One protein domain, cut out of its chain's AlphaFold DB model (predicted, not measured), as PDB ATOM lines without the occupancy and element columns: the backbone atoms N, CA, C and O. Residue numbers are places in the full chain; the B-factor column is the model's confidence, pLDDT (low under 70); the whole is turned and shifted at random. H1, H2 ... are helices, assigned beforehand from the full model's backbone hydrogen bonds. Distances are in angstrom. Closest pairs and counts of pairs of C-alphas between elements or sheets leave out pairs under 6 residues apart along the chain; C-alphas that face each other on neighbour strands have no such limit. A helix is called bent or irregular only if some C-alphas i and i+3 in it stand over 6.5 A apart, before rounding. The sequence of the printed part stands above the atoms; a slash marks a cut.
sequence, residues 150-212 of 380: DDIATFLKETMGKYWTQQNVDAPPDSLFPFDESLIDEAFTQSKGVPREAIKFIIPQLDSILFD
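What this domain is: This is residues 150 to 212 of the 380 residues of an uncharacterized protein of Thorarchaeota archaeon (strain OWC) (UniProt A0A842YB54). Two long helices, H1 and H3, make an open V, nearest each other close to their first residues, and the shorter H2 packs at the closed end. A loop, residues 167 to 180, folds back from the far end of H1 to H2. The printed part has 63 residues with three named helices, in the order H1, H2, H3, and no named strand; it is all helix and compact, with a radius of gyration of the C-alphas of 11.6 A and spans of 34 by 26 by 18 A.

Where its parts are: H1, residues 150 to 166, is 24.1 A long and begins at C-alpha 150 (211.122, 133.121, 177.485). H3, residues 195 to 211, is 24.6 A long, ends at C-alpha 211 (201.338, 117.624, 197.592), and is irregular, but only just: C-alphas 201 and 204 are 6.52 A apart. H2, residues 181 to 191, measures 15.3 A.

How they stand to each other: H1, with residues 152 to 153 alone, touches H2 at a steep tilt of 65 degrees, opposite ways; the closest C-alphas, of Ala 153 and Ile 184, are 6.3 A apart. H1 and H3 are close but not clearly touching, the closest C-alphas, of Ile 152 and Ala 198, being 7.4 A apart. H3, with residues 197 to 202 alone, touches H2, closest at the C-alphas of Ser 191 and Glu 197, 4.8 A. Every O i to N i+4 pair is within hydrogen-bond range in H1 and H2, and 11 of 13 in H3.

The domain as a whole: The C-alphas farthest apart, of Asn 168 and Lys 192, are 34.2 A apart. The printed part has no cut; the link H1 to H2 is long, H2 to H3 tight. No printed residue is under 70 in pLDDT.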
ATOM      1  N   ASP A 150     212.321 133.396 178.278       96.44
ATOM      2  CA  ASP A 150     211.122 133.121 177.485       96.44
ATOM      3  C   ASP A 150     211.090 131.679 176.960       96.44
ATOM      4  O   ASP A 150     210.008 131.101 176.822       96.44
ATOM      5  N   ASP A 151     212.252 131.057 176.740       97.12
ATOM      6  CA  ASP A 151     212.335 129.633 176.399       97.12
ATOM      7  C   ASP A 151     211.895 128.758 177.577       97.12
ATOM      8  O   ASP A 151     211.151 127.801 177.375       97.12
ATOM      9  N   ILE A 152     212.263 129.117 178.815       95.75
ATOM     10  CA  ILE A 152     211.772 128.431 180.026       95.75
ATOM     11  C   ILE A 152     210.249 128.572 180.128       95.75
ATOM     12  O   ILE A 152     209.548 127.581 180.343       95.75
ATOM     13  N   ALA A 153     209.720 129.782 179.921       96.00
ATOM     14  CA  ALA A 153     208.279 130.022 179.923       96.00
ATOM     15  C   ALA A 153     207.558 129.180 178.858       96.00
ATOM     16  O   ALA A 153     206.526 128.566 179.130       96.00
ATOM     17  N   THR A 154     208.108 129.136 177.644       96.25
ATOM     18  CA  THR A 154     207.553 128.371 176.520       96.25
ATOM     19  C   THR A 154     207.594 126.874 176.804       96.25
ATOM     20  O   THR A 154     206.578 126.193 176.653       96.25
ATOM     21  N   PHE A 155     208.723 126.375 177.308       94.94
ATOM     22  CA  PHE A 155     208.890 124.988 177.724       94.94
ATOM     23  C   PHE A 155     207.831 124.569 178.751       94.94
ATOM     24  O   PHE A 155     207.211 123.513 178.601       94.94
ATOM     25  N   LEU A 156     207.570 125.404 179.763       93.69
ATOM     26  CA  LEU A 156     206.557 125.116 180.778       93.69
ATOM     27  C   LEU A 156     205.144 125.107 180.205       93.69
ATOM     28  O   LEU A 156     204.405 124.153 180.447       93.69
ATOM     29  N   LYS A 157     204.787 126.109 179.394       94.31
ATOM     30  CA  LYS A 157     203.470 126.183 178.739       94.31
ATOM     31  C   LYS A 157     203.199 124.948 177.883       94.31
ATOM     32  O   LYS A 157     202.128 124.350 177.976       94.31
ATOM     33  N   GLU A 158     204.172 124.531 177.074       94.25
ATOM     34  CA  GLU A 158     204.034 123.336 176.238       94.25
ATOM     35  C   GLU A 158     203.950 122.050 177.062       94.25
ATOM     36  O   GLU A 158     203.158 121.157 176.745       94.25
ATOM     37  N   THR A 159     204.754 121.946 178.120       92.31
ATOM     38  CA  THR A 159     204.781 120.771 178.999       92.31
ATOM     39  C   THR A 159     203.462 120.624 179.752       92.31
ATOM     40  O   THR A 159     202.851 119.554 179.713       92.31
ATOM     41  N   MET A 160     202.966 121.706 180.354       90.19
ATOM     42  CA  MET A 160     201.686 121.712 181.061       90.19
ATOM     43  C   MET A 160     200.513 121.503 180.104       90.19
ATOM     44  O   MET A 160     199.625 120.704 180.394       90.19
ATOM     45  N   GLY A 161     200.532 122.117 178.919       90.62
ATOM     46  CA  GLY A 161     199.513 121.887 177.891       90.62
ATOM     47  C   GLY A 161     199.403 120.411 177.484       90.62
ATOM     48  O   GLY A 161     198.296 119.861 177.405       90.62
ATOM     49  N   LYS A 162     200.545 119.734 177.296       91.50
ATOM     50  CA  LYS A 162     200.589 118.281 177.052       91.50
ATOM     51  C   LYS A 162     200.055 117.499 178.251       91.50
ATOM     52  O   LYS A 162     199.269 116.577 178.048       91.50
ATOM     53  N   TYR A 163     200.437 117.876 179.470       89.75
ATOM     54  CA  TYR A 163     199.968 117.230 180.694       89.75
ATOM     55  C   TYR A 163     198.439 117.281 180.828       89.75
ATOM     56  O   TYR A 163     197.814 116.228 180.948       89.75
ATOM     57  N   TRP A 164     197.817 118.461 180.722       89.19
ATOM     58  CA  TRP A 164     196.356 118.609 180.831       89.19
ATOM     59  C   TRP A 164     195.618 117.766 179.787       89.19
ATOM     60  O   TRP A 164     194.684 117.030 180.115       89.19
ATOM     61  N   THR A 165     196.120 117.785 178.548       89.25
ATOM     62  CA  THR A 165     195.591 116.963 177.451       89.25
ATOM     63  C   THR A 165     195.683 115.469 177.772       89.25
ATOM     64  O   THR A 165     194.722 114.730 177.567       89.25
ATOM     65  N   GLN A 166     196.818 115.006 178.304       91.94
ATOM     66  CA  GLN A 166     197.031 113.601 178.668       91.94
ATOM     67  C   GLN A 166     196.172 113.151 179.854       91.94
ATOM     68  O   GLN A 166     195.732 112.002 179.876       91.94
ATOM     69  N   GLN A 167     195.903 114.038 180.814       87.19
ATOM     70  CA  GLN A 167     195.004 113.759 181.939       87.19
ATOM     71  C   GLN A 167     193.519 113.836 181.555       87.19
ATOM     72  O   GLN A 167     192.662 113.523 182.380       87.19
ATOM     73  N   ASN A 168     193.204 114.221 180.311       89.75
ATOM     74  CA  ASN A 168     191.839 114.428 179.832       89.75
ATOM     75  C   ASN A 168     191.066 115.439 180.706       89.75
ATOM     76  O   ASN A 168     189.905 115.221 181.059       89.75
ATOM     77  N   VAL A 169     191.743 116.532 181.075       89.12
ATOM     78  CA  VAL A 169     191.190 117.655 181.843       89.12
ATOM     79  C   VAL A 169     191.294 118.922 180.999       89.12
ATOM     80  O   VAL A 169     192.272 119.111 180.275       89.12
ATOM     81  N   ASP A 170     190.293 119.797 181.100       87.12
ATOM     82  CA  ASP A 170     190.339 121.103 180.449       87.12
ATOM     83  C   ASP A 170     191.527 121.913 180.979       87.12
ATOM     84  O   ASP A 170     191.691 122.094 182.188       87.12
ATOM     85  N   ALA A 171     192.363 122.397 180.058       87.50
ATOM     86  CA  ALA A 171     193.507 123.215 180.418       87.50
ATOM     87  C   ALA A 171     193.035 124.500 181.130       87.50
ATOM     88  O   ALA A 171     192.076 125.137 180.673       87.50
ATOM     89  N   PRO A 172     193.697 124.904 182.227       89.56
ATOM     90  CA  PRO A 172     193.406 126.163 182.896       89.56
ATOM     91  C   PRO A 172     193.502 127.358 181.932       89.56
ATOM     92  O   PRO A 172     194.309 127.330 180.999       89.56
ATOM     93  N   PRO A 173     192.729 128.438 182.160       88.44
ATOM     94  CA  PRO A 173     192.790 129.638 181.323       88.44
ATOM     95  C   PRO A 173     194.180 130.280 181.280       88.44
ATOM     96  O   PRO A 173     194.553 130.885 180.277       88.44
ATOM     97  N   ASP A 174     194.934 130.155 182.374       90.38
ATOM     98  CA  ASP A 174     196.334 130.544 182.417       90.38
ATOM     99  C   ASP A 174     197.219 129.390 181.938       90.38
ATOM    100  O   ASP A 174     197.320 128.346 182.580       90.38
ATOM    101  N   SER A 175     197.896 129.618 180.812       89.00
ATOM    102  CA  SER A 175     198.836 128.671 180.210       89.00
ATOM    103  C   SER A 175     200.042 128.324 181.088       89.00
ATOM    104  O   SER A 175     200.684 127.306 180.833       89.00
ATOM    105  N   LEU A 176     200.378 129.162 182.075       88.12
ATOM    106  CA  LEU A 176     201.476 128.901 183.007       88.12
ATOM    107  C   LEU A 176     201.045 128.086 184.220       88.12
ATOM    108  O   LEU A 176     201.912 127.513 184.876       88.12
ATOM    109  N   PHE A 177     199.740 127.970 184.490       88.75
ATOM    110  CA  PHE A 177     199.251 127.255 185.661       88.75
ATOM    111  C   PHE A 177     199.824 125.823 185.717       88.75
ATOM    112  O   PHE A 177     199.738 125.081 184.729       88.75
ATOM    113  N   PRO A 178     200.365 125.393 186.872       89.50
ATOM    114  CA  PRO A 178     200.249 126.029 188.190       89.50
ATOM    115  C   PRO A 178     201.371 127.016 188.559       89.50
ATOM    116  O   PRO A 178     201.425 127.470 189.699       89.50
ATOM    117  N   PHE A 179     202.270 127.326 187.633       91.31
ATOM    118  CA  PHE A 179     203.371 128.260 187.840       91.31
ATOM    119  C   PHE A 179     202.947 129.707 187.573       91.31
ATOM    120  O   PHE A 179     201.930 129.969 186.928       91.31
ATOM    121  N   ASP A 180     203.772 130.647 188.029       90.75
ATOM    122  CA  ASP A 180     203.655 132.065 187.707       90.75
ATOM    123  C   ASP A 180     204.962 132.616 187.114       90.75
ATOM    124  O   ASP A 180     205.982 131.930 187.031       90.75
ATOM    125  N   GLU A 181     204.927 133.876 186.681       93.31
ATOM    126  CA  GLU A 181     206.085 134.558 186.094       93.31
ATOM    127  C   GLU A 181     207.277 134.665 187.060       93.31
ATOM    128  O   GLU A 181     208.421 134.653 186.608       93.31
ATOM    129  N   SER A 182     207.037 134.721 188.376       93.31
ATOM    130  CA  SER A 182     208.115 134.843 189.363       93.31
ATOM    131  C   SER A 182     208.947 133.566 189.455       93.31
ATOM    132  O   SER A 182     210.174 133.634 189.489       93.31
ATOM    133  N   LEU A 183     208.307 132.397 189.356       91.19
ATOM    134  CA  LEU A 183     209.009 131.113 189.298       91.19
ATOM    135  C   LEU A 183     209.850 130.959 188.026       91.19
ATOM    136  O   LEU A 183     210.898 130.316 188.059       91.19
ATOM    137  N   ILE A 184     209.432 131.564 186.911       94.69
ATOM    138  CA  ILE A 184     210.219 131.581 185.667       94.69
ATOM    139  C   ILE A 184     211.475 132.437 185.851       94.69
ATOM    140  O   ILE A 184     212.566 132.023 185.456       94.69
ATOM    141  N   ASP A 185     211.331 133.610 186.474       96.06
ATOM    142  CA  ASP A 185     212.450 134.498 186.796       96.06
ATOM    143  C   ASP A 185     213.464 133.828 187.728       96.06
ATOM    144  O   ASP A 185     214.678 133.886 187.492       96.06
ATOM    145  N   GLU A 186     212.978 133.151 188.766       94.88
ATOM    146  CA  GLU A 186     213.818 132.404 189.698       94.88
ATOM    147  C   GLU A 186     214.514 131.229 189.007       94.88
ATOM    148  O   GLU A 186     215.737 131.095 189.116       94.88
ATOM    149  N   ALA A 187     213.779 130.437 188.220       94.38
ATOM    150  CA  ALA A 187     214.339 129.324 187.462       94.38
ATOM    151  C   ALA A 187     215.438 129.795 186.502       94.38
ATOM    152  O   ALA A 187     216.504 129.178 186.429       94.38
ATOM    153  N   PHE A 188     215.222 130.905 185.792       96.69
ATOM    154  CA  PHE A 188     216.226 131.487 184.905       96.69
ATOM    155  C   PHE A 188     217.456 131.975 185.678       96.69
ATOM    156  O   PHE A 188     218.588 131.695 185.283       96.69
ATOM    157  N   THR A 189     217.246 132.649 186.811       96.19
ATOM    158  CA  THR A 189     218.330 133.181 187.649       96.19
ATOM    159  C   THR A 189     219.207 132.068 188.225       96.19
ATOM    160  O   THR A 189     220.434 132.169 188.176       96.19
ATOM    161  N   GLN A 190     218.598 130.993 188.734       93.38
ATOM    162  CA  GLN A 190     219.319 129.867 189.337       93.38
ATOM    163  C   GLN A 190     220.025 129.008 188.285       93.38
ATOM    164  O   GLN A 190     221.198 128.668 188.435       93.38
ATOM    165  N   SER A 191     219.335 128.701 187.185       94.56
ATOM    166  CA  SER A 191     219.880 127.853 186.119       94.56
ATOM    167  C   SER A 191     220.870 128.567 185.205       94.56
ATOM    168  O   SER A 191     221.626 127.908 184.490       94.56
ATOM    169  N   LYS A 192     220.835 129.906 185.170       95.44
ATOM    170  CA  LYS A 192     221.549 130.740 184.191       95.44
ATOM    171  C   LYS A 192     221.267 130.308 182.744       95.44
ATOM    172  O   LYS A 192     222.153 130.360 181.895       95.44
ATOM    173  N   GLY A 193     220.046 129.838 182.480       93.12
ATOM    174  CA  GLY A 193     219.615 129.354 181.168       93.12
ATOM    175  C   GLY A 193     220.039 127.920 180.831       93.12
ATOM    176  O   GLY A 193     219.739 127.445 179.739       93.12
ATOM    177  N   VAL A 194     220.716 127.191 181.726       94.06
ATOM    178  CA  VAL A 194     221.033 125.773 181.496       94.06
ATOM    179  C   VAL A 194     219.741 124.947 181.596       94.06
ATOM    180  O   VAL A 194     219.172 124.863 182.688       94.06
ATOM    181  N   PRO A 195     219.276 124.281 180.515       92.88
ATOM    182  CA  PRO A 195     217.958 123.635 180.499       92.88
ATOM    183  C   PRO A 195     217.771 122.596 181.609       92.88
ATOM    184  O   PRO A 195     216.744 122.571 182.282       92.88
ATOM    185  N   ARG A 196     218.793 121.764 181.846       90.69
ATOM    186  CA  ARG A 196     218.768 120.733 182.893       90.69
ATOM    187  C   ARG A 196     218.607 121.335 184.289       90.69
ATOM    188  O   ARG A 196     217.827 120.817 185.078       90.69
ATOM    189  N   GLU A 197     219.318 122.418 184.585       93.00
ATOM    190  CA  GLU A 197     219.258 123.063 185.900       93.00
ATOM    191  C   GLU A 197     217.942 123.825 186.092       93.00
ATOM    192  O   GLU A 197     217.383 123.807 187.185       93.00
ATOM    193  N   ALA A 198     217.380 124.403 185.025       93.94
ATOM    194  CA  ALA A 198     216.045 124.998 185.070       93.94
ATOM    195  C   ALA A 198     214.985 123.940 185.414       93.94
ATOM    196  O   ALA A 198     214.172 124.142 186.312       93.94
ATOM    197  N   ILE A 199     215.035 122.776 184.758       92.12
ATOM    198  CA  ILE A 199     214.112 121.663 185.022       92.12
ATOM    199  C   ILE A 199     214.265 121.147 186.461       92.12
ATOM    200  O   ILE A 199     213.262 120.979 187.154       92.12
ATOM    201  N   LYS A 200     215.503 120.943 186.935       91.31
ATOM    202  CA  LYS A 200     215.779 120.526 188.322       91.31
ATOM    203  C   LYS A 200     215.248 121.514 189.354       91.31
ATOM    204  O   LYS A 200     214.793 121.086 190.408       91.31
ATOM    205  N   PHE A 201     215.302 122.811 189.063       91.81
ATOM    206  CA  PHE A 201     214.732 123.831 189.935       91.81
ATOM    207  C   PHE A 201     213.199 123.769 189.960       91.81
ATOM    208  O   PHE A 201     212.595 123.903 191.021       91.81
ATOM    209  N   ILE A 202     212.560 123.547 188.809       91.38
ATOM    210  CA  ILE A 202     211.099 123.622 188.663       91.38
ATOM    211  C   ILE A 202     210.381 122.387 189.228       91.38
ATOM    212  O   ILE A 202     209.309 122.529 189.817       91.38
ATOM    213  N   ILE A 203     210.940 121.180 189.071       89.69
ATOM    214  CA  ILE A 203     210.284 119.928 189.499       89.69
ATOM    215  C   ILE A 203     209.878 119.954 190.991       89.69
ATOM    216  O   ILE A 203     208.698 119.733 191.271       89.69
ATOM    217  N   PRO A 204     210.765 120.300 191.948       88.25
ATOM    218  CA  PRO A 204     210.398 120.369 193.364       88.25
ATOM    219  C   PRO A 204     209.298 121.393 193.672       88.25
ATOM    220  O   PRO A 204     208.514 121.196 194.601       88.25
ATOM    221  N   GLN A 205     209.219 122.479 192.896       87.81
ATOM    222  CA  GLN A 205     208.172 123.494 193.052       87.81
ATOM    223  C   GLN A 205     206.811 122.927 192.652       87.81
ATOM    224  O   GLN A 205     205.829 123.105 193.370       87.81
ATOM    225  N   LEU A 206     206.758 122.180 191.545       87.94
ATOM    226  CA  LEU A 206     205.541 121.486 191.126       87.94
ATOM    227  C   LEU A 206     205.094 120.456 192.170       87.94
ATOM    228  O   LEU A 206     203.913 120.404 192.510       87.94
ATOM    229  N   ASP A 207     206.028 119.677 192.714       85.06
ATOM    230  CA  ASP A 207     205.730 118.705 193.770       85.06
ATOM    231  C   ASP A 207     205.193 119.382 195.038       85.06
ATOM    232  O   ASP A 207     204.237 118.891 195.645       85.06
ATOM    233  N   SER A 208     205.767 120.524 195.430       85.12
ATOM    234  CA  SER A 208     205.266 121.310 196.561       85.12
ATOM    235  C   SER A 208     203.825 121.765 196.322       85.12
ATOM    236  O   SER A 208     202.971 121.540 197.181       85.12
ATOM    237  N   ILE A 209     203.520 122.285 195.127       84.06
ATOM    238  CA  ILE A 209     202.164 122.705 194.744       84.06
ATOM    239  C   ILE A 209     201.171 121.534 194.795       84.06
ATOM    240  O   ILE A 209     200.050 121.691 195.282       84.06
ATOM    241  N   LEU A 210     201.553 120.361 194.283       80.81
ATOM    242  CA  LEU A 210     200.652 119.210 194.164       80.81
ATOM    243  C   LEU A 210     200.394 118.500 195.496       80.81
ATOM    244  O   LEU A 210     199.301 117.971 195.704       80.81
ATOM    245  N   PHE A 211     201.393 118.444 196.379       82.12
ATOM    246  CA  PHE A 211     201.338 117.624 197.592       82.12
ATOM    247  C   PHE A 211     201.289 118.426 198.896       82.12
ATOM    248  O   PHE A 211     201.279 117.806 199.960       82.12
ATOM    249  N   ASP A 212     201.273 119.761 198.822       73.62
ATOM    250  CA  ASP A 212     201.337 120.682 199.971       73.62
ATOM    251  C   ASP A 212     202.510 120.337 200.912       73.62
ATOM    252  O   ASP A 212     202.433 120.382 202.143       73.62
TER     253      ASP A 212